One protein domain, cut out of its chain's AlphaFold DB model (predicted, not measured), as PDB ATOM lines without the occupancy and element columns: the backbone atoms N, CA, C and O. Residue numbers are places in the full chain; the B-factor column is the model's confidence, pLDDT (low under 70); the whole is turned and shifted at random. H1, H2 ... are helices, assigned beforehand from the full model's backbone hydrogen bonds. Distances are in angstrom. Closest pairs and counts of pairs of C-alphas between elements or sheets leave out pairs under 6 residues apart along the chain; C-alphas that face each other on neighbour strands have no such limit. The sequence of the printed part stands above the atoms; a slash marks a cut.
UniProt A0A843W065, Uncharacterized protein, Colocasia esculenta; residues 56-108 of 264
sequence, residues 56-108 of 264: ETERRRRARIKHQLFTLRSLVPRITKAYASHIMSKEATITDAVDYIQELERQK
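AT A GLANCE: This is residues 56 to 108 of the 264 residues of an uncharacterized protein of Colocasia esculenta (UniProt A0A843W065). Two long helices, slipped along each other, run the same way and overlap only in part: the later part of H1 meets the first part of H2, and their far ends point away from each other along the longest axis. A long loop, residues 76 to 89, joins them, and its residues 80 to 86 stick out to one side. The printed part has 53 residues with two named helices, H1 then H2, no named strand, and is all helix. It is loose, with a radius of gyration of the C-alphas of 13.2 A, and only just flat, spanning 44 by 27 by 15 A.

HOW THE PARTS SIT: Start at the longest helix, H1, residues 56 to 75, and look from its residues 69 to 73 toward H2, residues 90 to 108. The two touch, H1 with residues 69 to 73 alone and H2 with residues 90 to 97 alone. You will find their closest C-alphas at Arg 73 and Thr 93, 6.5 A apart. Their lines stand at a steep tilt of 40 degrees, and they run the same way. In H1 and H2 every O i to N i+4 pair is within hydrogen-bond range.

IN THESE COORDINATES: Find C-alpha 56 at (-8.556, -69.100, 3.926); from there H1 runs 29.0 A to C-alpha 75 at (-7.378, -40.558, -1.257). Then find C-alpha 90 at (-17.306, -48.662, 5.988), where H2 begins; it runs 27.4 A to C-alpha 108 at (-15.050, -29.485, -13.423).

THE WHOLE: The two C-alphas farthest apart are those of Glu 56 and Gln 107, at 43.9 A. Residues 56 to 65 of H1, residues 80 to 86 and residues 102 to 108 of H2 stand free. The link from H1 to H2, 14 residues, is long, and the printed part has no cut. Look at the B-factor column: the mean pLDDT of the printed part is 81.9, and residues 78 to 88 are under 70.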
ATOM      1  N   GLU A  56      -9.755 -69.852   4.305       83.19
ATOM      2  CA  GLU A  56      -8.556 -69.100   3.926       83.19
ATOM      3  C   GLU A  56      -8.833 -68.174   2.746       83.19
ATOM      4  O   GLU A  56      -8.440 -67.005   2.773       83.19
ATOM      5  N   THR A  57      -9.582 -68.651   1.746       86.69
ATOM      6  CA  THR A  57     -10.007 -67.807   0.624       86.69
ATOM      7  C   THR A  57     -10.882 -66.641   1.087       86.69
ATOM      8  O   THR A  57     -10.675 -65.510   0.650       86.69
ATOM      9  N   GLU A  58     -11.787 -66.863   2.042       91.06
ATOM     10  CA  GLU A  58     -12.659 -65.822   2.587       91.06
ATOM     11  C   GLU A  58     -11.881 -64.817   3.449       91.06
ATOM     12  O   GLU A  58     -12.100 -63.607   3.351       91.06
ATOM     13  N   ARG A  59     -10.909 -65.279   4.249       90.94
ATOM     14  CA  ARG A  59      -9.992 -64.394   4.989       90.94
ATOM     15  C   ARG A  59      -9.200 -63.498   4.040       90.94
ATOM     16  O   ARG A  59      -9.148 -62.289   4.259       90.94
ATOM     17  N   ARG A  60      -8.643 -64.064   2.962       89.25
ATOM     18  CA  ARG A  60      -7.927 -63.308   1.920       89.25
ATOM     19  C   ARG A  60      -8.846 -62.290   1.242       89.25
ATOM     20  O   ARG A  60      -8.466 -61.129   1.115       89.25
ATOM     21  N   ARG A  61     -10.079 -62.669   0.890       92.81
ATOM     22  CA  ARG A  61     -11.079 -61.748   0.321       92.81
ATOM     23  C   ARG A  61     -11.377 -60.573   1.261       92.81
ATOM     24  O   ARG A  61     -11.352 -59.420   0.834       92.81
ATOM     25  N   ARG A  62     -11.599 -60.835   2.556       90.94
ATOM     26  CA  ARG A  62     -11.825 -59.785   3.570       90.94
ATOM     27  C   ARG A  62     -10.609 -58.879   3.755       90.94
ATOM     28  O   ARG A  62     -10.787 -57.674   3.916       90.94
ATOM     29  N   ALA A  63      -9.400 -59.438   3.715       92.06
ATOM     30  CA  ALA A  63      -8.162 -58.670   3.794       92.06
ATOM     31  C   ALA A  63      -8.003 -57.720   2.595       92.06
ATOM     32  O   ALA A  63      -7.700 -56.548   2.804       92.06
ATOM     33  N   ARG A  64      -8.306 -58.182   1.370       91.12
ATOM     34  CA  ARG A  64      -8.305 -57.346   0.152       91.12
ATOM     35  C   ARG A  64      -9.277 -56.173   0.261       91.12
ATOM     36  O   ARG A  64      -8.871 -55.031   0.082       91.12
ATOM     37  N   ILE A  65     -10.525 -56.437   0.654       90.56
ATOM     38  CA  ILE A  65     -11.543 -55.386   0.832       90.56
ATOM     39  C   ILE A  65     -11.113 -54.386   1.910       90.56
ATOM     40  O   ILE A  65     -11.265 -53.179   1.743       90.56
ATOM     41  N   LYS A  66     -10.553 -54.874   3.023       89.19
ATOM     42  CA  LYS A  66     -10.049 -54.015   4.099       89.19
ATOM     43  C   LYS A  66      -8.896 -53.132   3.615       89.19
ATOM     44  O   LYS A  66      -8.872 -51.952   3.945       89.19
ATOM     45  N   HIS A  67      -7.970 -53.685   2.835       89.94
ATOM     46  CA  HIS A  67      -6.866 -52.928   2.252       89.94
ATOM     47  C   HIS A  67      -7.373 -51.843   1.294       89.94
ATOM     48  O   HIS A  67      -7.059 -50.674   1.491       89.94
ATOM     49  N   GLN A  68      -8.237 -52.201   0.341       90.00
ATOM     50  CA  GLN A  68      -8.841 -51.254  -0.602       90.00
ATOM     51  C   GLN A  68      -9.609 -50.133   0.107       90.00
ATOM     52  O   GLN A  68      -9.502 -48.977  -0.289       90.00
ATOM     53  N   LEU A  69     -10.329 -50.444   1.191       87.06
ATOM     54  CA  LEU A  69     -11.007 -49.438   2.008       87.06
ATOM     55  C   LEU A  69     -10.019 -48.435   2.625       87.06
ATOM     56  O   LEU A  69     -10.302 -47.239   2.649       87.06
ATOM     57  N   PHE A  70      -8.860 -48.892   3.110       85.12
ATOM     58  CA  PHE A  70      -7.820 -47.994   3.621       85.12
ATOM     59  C   PHE A  70      -7.160 -47.170   2.517       85.12
ATOM     60  O   PHE A  70      -6.889 -45.989   2.729       85.12
ATOM     61  N   THR A  71      -6.947 -47.756   1.341       90.00
ATOM     62  CA  THR A  71      -6.461 -47.024   0.169       90.00
ATOM     63  C   THR A  71      -7.453 -45.934  -0.229       90.00
ATOM     64  O   THR A  71      -7.063 -44.777  -0.340       90.00
ATOM     65  N   LEU A  72      -8.743 -46.260  -0.343       88.31
ATOM     66  CA  LEU A  72      -9.798 -45.287  -0.637       88.31
ATOM     67  C   LEU A  72      -9.807 -44.155   0.392       88.31
ATOM     68  O   LEU A  72      -9.822 -42.980   0.039       88.31
ATOM     69  N   ARG A  73      -9.701 -44.514   1.672       85.31
ATOM     70  CA  ARG A  73      -9.595 -43.562   2.769       85.31
ATOM     71  C   ARG A  73      -8.407 -42.610   2.572       85.31
ATOM     72  O   ARG A  73      -8.579 -41.410   2.700       85.31
ATOM     73  N   SER A  74      -7.229 -43.101   2.189       85.06
ATOM     74  CA  SER A  74      -6.057 -42.238   1.958       85.06
ATOM     75  C   SER A  74      -6.235 -41.190   0.848       85.06
ATOM     76  O   SER A  74      -5.542 -40.175   0.866       85.06
ATOM     77  N   LEU A  75      -7.157 -41.419  -0.093       87.94
ATOM     78  CA  LEU A  75      -7.378 -40.558  -1.257       87.94
ATOM     79  C   LEU A  75      -8.457 -39.492  -1.034       87.94
ATOM     80  O   LEU A  75      -8.377 -38.419  -1.626       87.94
ATOM     81  N   VAL A  76      -9.473 -39.775  -0.214       84.00
ATOM     82  CA  VAL A  76     -10.640 -38.897  -0.037       84.00
ATOM     83  C   VAL A  76     -10.353 -37.830   1.029       84.00
ATOM     84  O   VAL A  76     -10.133 -38.173   2.191       84.00
ATOM     85  N   PRO A  77     -10.384 -36.525   0.705       75.75
ATOM     86  CA  PRO A  77     -10.325 -35.460   1.704       75.75
ATOM     87  C   PRO A  77     -11.605 -35.473   2.554       75.75
ATOM     88  O   PRO A  77     -12.660 -35.815   2.041       75.75
ATOM     89  N   ARG A  78     -11.537 -35.030   3.821       64.25
ATOM     90  CA  ARG A  78     -12.621 -34.995   4.850       64.25
ATOM     91  C   ARG A  78     -12.701 -36.187   5.813       64.25
ATOM     92  O   ARG A  78     -13.314 -36.058   6.867       64.25
ATOM     93  N   ILE A  79     -11.943 -37.257   5.581       56.94
ATOM     94  CA  ILE A  79     -11.831 -38.398   6.516       56.94
ATOM     95  C   ILE A  79     -11.100 -38.083   7.839       56.94
ATOM     96  O   ILE A  79     -10.976 -38.939   8.725       56.94
ATOM     97  N   THR A  80     -10.511 -36.890   7.952       50.38
ATOM     98  CA  THR A  80      -9.651 -36.512   9.069       50.38
ATOM     99  C   THR A  80     -10.452 -35.843  10.184       50.38
ATOM    100  O   THR A  80     -10.763 -34.658  10.131       50.38
ATOM    101  N   LYS A  81     -10.645 -36.609  11.263       53.28
ATOM    102  CA  LYS A  81     -10.600 -36.165  12.672       53.28
ATOM    103  C   LYS A  81     -11.789 -35.395  13.278       53.28
ATOM    104  O   LYS A  81     -11.809 -35.292  14.497       53.28
ATOM    105  N   ALA A  82     -12.786 -34.913  12.533       51.69
ATOM    106  CA  ALA A  82     -13.804 -34.022  13.125       51.69
ATOM    107  C   ALA A  82     -14.969 -34.701  13.892       51.69
ATOM    108  O   ALA A  82     -15.636 -34.037  14.677       51.69
ATOM    109  N   TYR A  83     -15.202 -36.011  13.738       54.53
ATOM    110  CA  TYR A  83     -16.296 -36.730  14.416       54.53
ATOM    111  C   TYR A  83     -15.848 -38.128  14.854       54.53
ATOM    112  O   TYR A  83     -16.166 -39.134  14.222       54.53
ATOM    113  N   ALA A  84     -15.079 -38.204  15.941       51.62
ATOM    114  CA  ALA A  84     -14.446 -39.424  16.464       51.62
ATOM    115  C   ALA A  84     -15.390 -40.623  16.751       51.62
ATOM    116  O   ALA A  84     -14.913 -41.696  17.096       51.62
ATOM    117  N   SER A  85     -16.706 -40.474  16.574       53.75
ATOM    118  CA  SER A  85     -17.722 -41.504  16.820       53.75
ATOM    119  C   SER A  85     -18.185 -42.254  15.551       53.75
ATOM    120  O   SER A  85     -18.472 -43.445  15.624       53.75
ATOM    121  N   HIS A  86     -18.180 -41.622  14.365       55.66
ATOM    122  CA  HIS A  86     -18.725 -42.228  13.128       55.66
ATOM    123  C   HIS A  86     -17.667 -42.490  12.033       55.66
ATOM    124  O   HIS A  86     -17.948 -43.061  10.983       55.66
ATOM    125  N   ILE A  87     -16.417 -42.098  12.301       53.50
ATOM    126  CA  ILE A  87     -15.292 -42.033  11.354       53.50
ATOM    127  C   ILE A  87     -14.769 -43.406  10.894       53.50
ATOM    128  O   ILE A  87     -14.050 -43.459   9.899       53.50
ATOM    129  N   MET A  88     -15.102 -44.518  11.559       59.78
ATOM    130  CA  MET A  88     -14.540 -45.848  11.245       59.78
ATOM    131  C   MET A  88     -15.507 -46.798  10.530       59.78
ATOM    132  O   MET A  88     -15.148 -47.950  10.273       59.78
ATOM    133  N   SER A  89     -16.717 -46.342  10.209       71.88
ATOM    134  CA  SER A  89     -17.690 -47.171   9.509       71.88
ATOM    135  C   SER A  89     -17.351 -47.250   8.013       71.88
ATOM    136  O   SER A  89     -16.858 -46.293   7.399       71.88
ATOM    137  N   LYS A  90     -17.546 -48.436   7.425       79.75
ATOM    138  CA  LYS A  90     -17.306 -48.662   5.988       79.75
ATOM    139  C   LYS A  90     -18.250 -47.793   5.164       79.75
ATOM    140  O   LYS A  90     -17.873 -47.282   4.118       79.75
ATOM    141  N   GLU A  91     -19.442 -47.601   5.706       82.25
ATOM    142  CA  GLU A  91     -20.546 -46.819   5.190       82.25
ATOM    143  C   GLU A  91     -20.139 -45.350   5.048       82.25
ATOM    144  O   GLU A  91     -20.214 -44.815   3.950       82.25
ATOM    145  N   ALA A  92     -19.599 -44.727   6.104       82.88
ATOM    146  CA  ALA A  92     -19.167 -43.328   6.048       82.88
ATOM    147  C   ALA A  92     -18.041 -43.104   5.028       82.88
ATOM    148  O   ALA A  92     -18.076 -42.137   4.278       82.88
ATOM    149  N   THR A  93     -17.079 -44.032   4.941       84.06
ATOM    150  CA  THR A  93     -15.977 -43.924   3.963       84.06
ATOM    151  C   THR A  93     -16.496 -43.953   2.520       84.06
ATOM    152  O   THR A  93     -15.957 -43.264   1.660       84.06
ATOM    153  N   ILE A  94     -17.535 -44.747   2.249       88.31
ATOM    154  CA  ILE A  94     -18.147 -44.831   0.919       88.31
ATOM    155  C   ILE A  94     -18.983 -43.578   0.637       88.31
ATOM    156  O   ILE A  94     -18.843 -43.007  -0.440       88.31
ATOM    157  N   THR A  95     -19.802 -43.122   1.590       88.19
ATOM    158  CA  THR A  95     -20.607 -41.898   1.435       88.19
ATOM    159  C   THR A  95     -19.723 -40.678   1.183       88.19
ATOM    160  O   THR A  95     -19.940 -39.967   0.207       88.19
ATOM    161  N   ASP A  96     -18.665 -40.498   1.978       86.38
ATOM    162  CA  ASP A  96     -17.713 -39.395   1.807       86.38
ATOM    163  C   ASP A  96     -17.029 -39.446   0.430       86.38
ATOM    164  O   ASP A  96     -16.806 -38.412  -0.200       86.38
ATOM    165  N   ALA A  97     -16.702 -40.650  -0.060       90.50
ATOM    166  CA  ALA A  97     -16.113 -40.825  -1.385       90.50
ATOM    167  C   ALA A  97     -17.085 -40.415  -2.501       90.50
ATOM    168  O   ALA A  97     -16.673 -39.761  -3.458       90.50
ATOM    169  N   VAL A  98     -18.368 -40.769  -2.376       92.19
ATOM    170  CA  VAL A  98     -19.413 -40.377  -3.334       92.19
ATOM    171  C   VAL A  98     -19.599 -38.861  -3.336       92.19
ATOM    172  O   VAL A  98     -19.592 -38.252  -4.406       92.19
ATOM    173  N   ASP A  99     -19.698 -38.244  -2.159       92.06
ATOM    174  CA  ASP A  99     -19.842 -36.792  -2.024       92.06
ATOM    175  C   ASP A  99     -18.648 -36.049  -2.633       92.06
ATOM    176  O   ASP A  99     -18.813 -35.032  -3.312       92.06
ATOM    177  N   TYR A 100     -17.435 -36.574  -2.435       92.94
ATOM    178  CA  TYR A 100     -16.226 -35.991  -3.004       92.94
ATOM    179  C   TYR A 100     -16.199 -36.066  -4.536       92.94
ATOM    180  O   TYR A 100     -15.833 -35.087  -5.184       92.94
ATOM    181  N   ILE A 101     -16.632 -37.184  -5.127       95.12
ATOM    182  CA  ILE A 101     -16.746 -37.315  -6.589       95.12
ATOM    183  C   ILE A 101     -17.733 -36.282  -7.143       95.12
ATOM    184  O   ILE A 101     -17.397 -35.575  -8.091       95.12
ATOM    185  N   GLN A 102     -18.905 -36.127  -6.519       95.62
ATOM    186  CA  GLN A 102     -19.898 -35.139  -6.958       95.62
ATOM    187  C   GLN A 102     -19.376 -33.700  -6.861       95.62
ATOM    188  O   GLN A 102     -19.670 -32.864  -7.716       95.62
ATOM    189  N   GLU A 103     -18.611 -33.380  -5.817       94.69
ATOM    190  CA  GLU A 103     -17.974 -32.069  -5.694       94.69
ATOM    191  C   GLU A 103     -16.952 -31.837  -6.815       94.69
ATOM    192  O   GLU A 103     -16.962 -30.781  -7.445       94.69
ATOM    193  N   LEU A 104     -16.114 -32.832  -7.125       96.06
ATOM    194  CA  LEU A 104     -15.160 -32.744  -8.234       96.06
ATOM    195  C   LEU A 104     -15.854 -32.552  -9.591       96.06
ATOM    196  O   LEU A 104     -15.374 -31.775 -10.418       96.06
ATOM    197  N   GLU A 105     -16.991 -33.208  -9.821       96.44
ATOM    198  CA  GLU A 105     -17.796 -33.027 -11.036       96.44
ATOM    199  C   GLU A 105     -18.340 -31.598 -11.151       96.44
ATOM    200  O   GLU A 105     -18.155 -30.954 -12.186       96.44
ATOM    201  N   ARG A 106     -18.898 -31.041 -10.067       96.75
ATOM    202  CA  ARG A 106     -19.340 -29.634 -10.042       96.75
ATOM    203  C   ARG A 106     -18.192 -28.664 -10.292       96.75
ATOM    204  O   ARG A 106     -18.359 -27.675 -11.005       96.75
ATOM    205  N   GLN A 107     -17.020 -28.927  -9.716       96.38
ATOM    206  CA  GLN A 107     -15.839 -28.091  -9.929       96.38
ATOM    207  C   GLN A 107     -15.369 -28.134 -11.381       96.38
ATOM    208  O   GLN A 107     -15.060 -27.084 -11.948       96.38
ATOM    209  N   LYS A 108     -15.360 -29.320 -12.001       96.38
ATOM    210  CA  LYS A 108     -15.050 -29.485 -13.423       96.38
ATOM    211  C   LYS A 108     -16.006 -28.667 -14.291       96.38
ATOM    212  O   LYS A 108     -15.539 -27.909 -15.136       96.38
TER     213      LYS A 108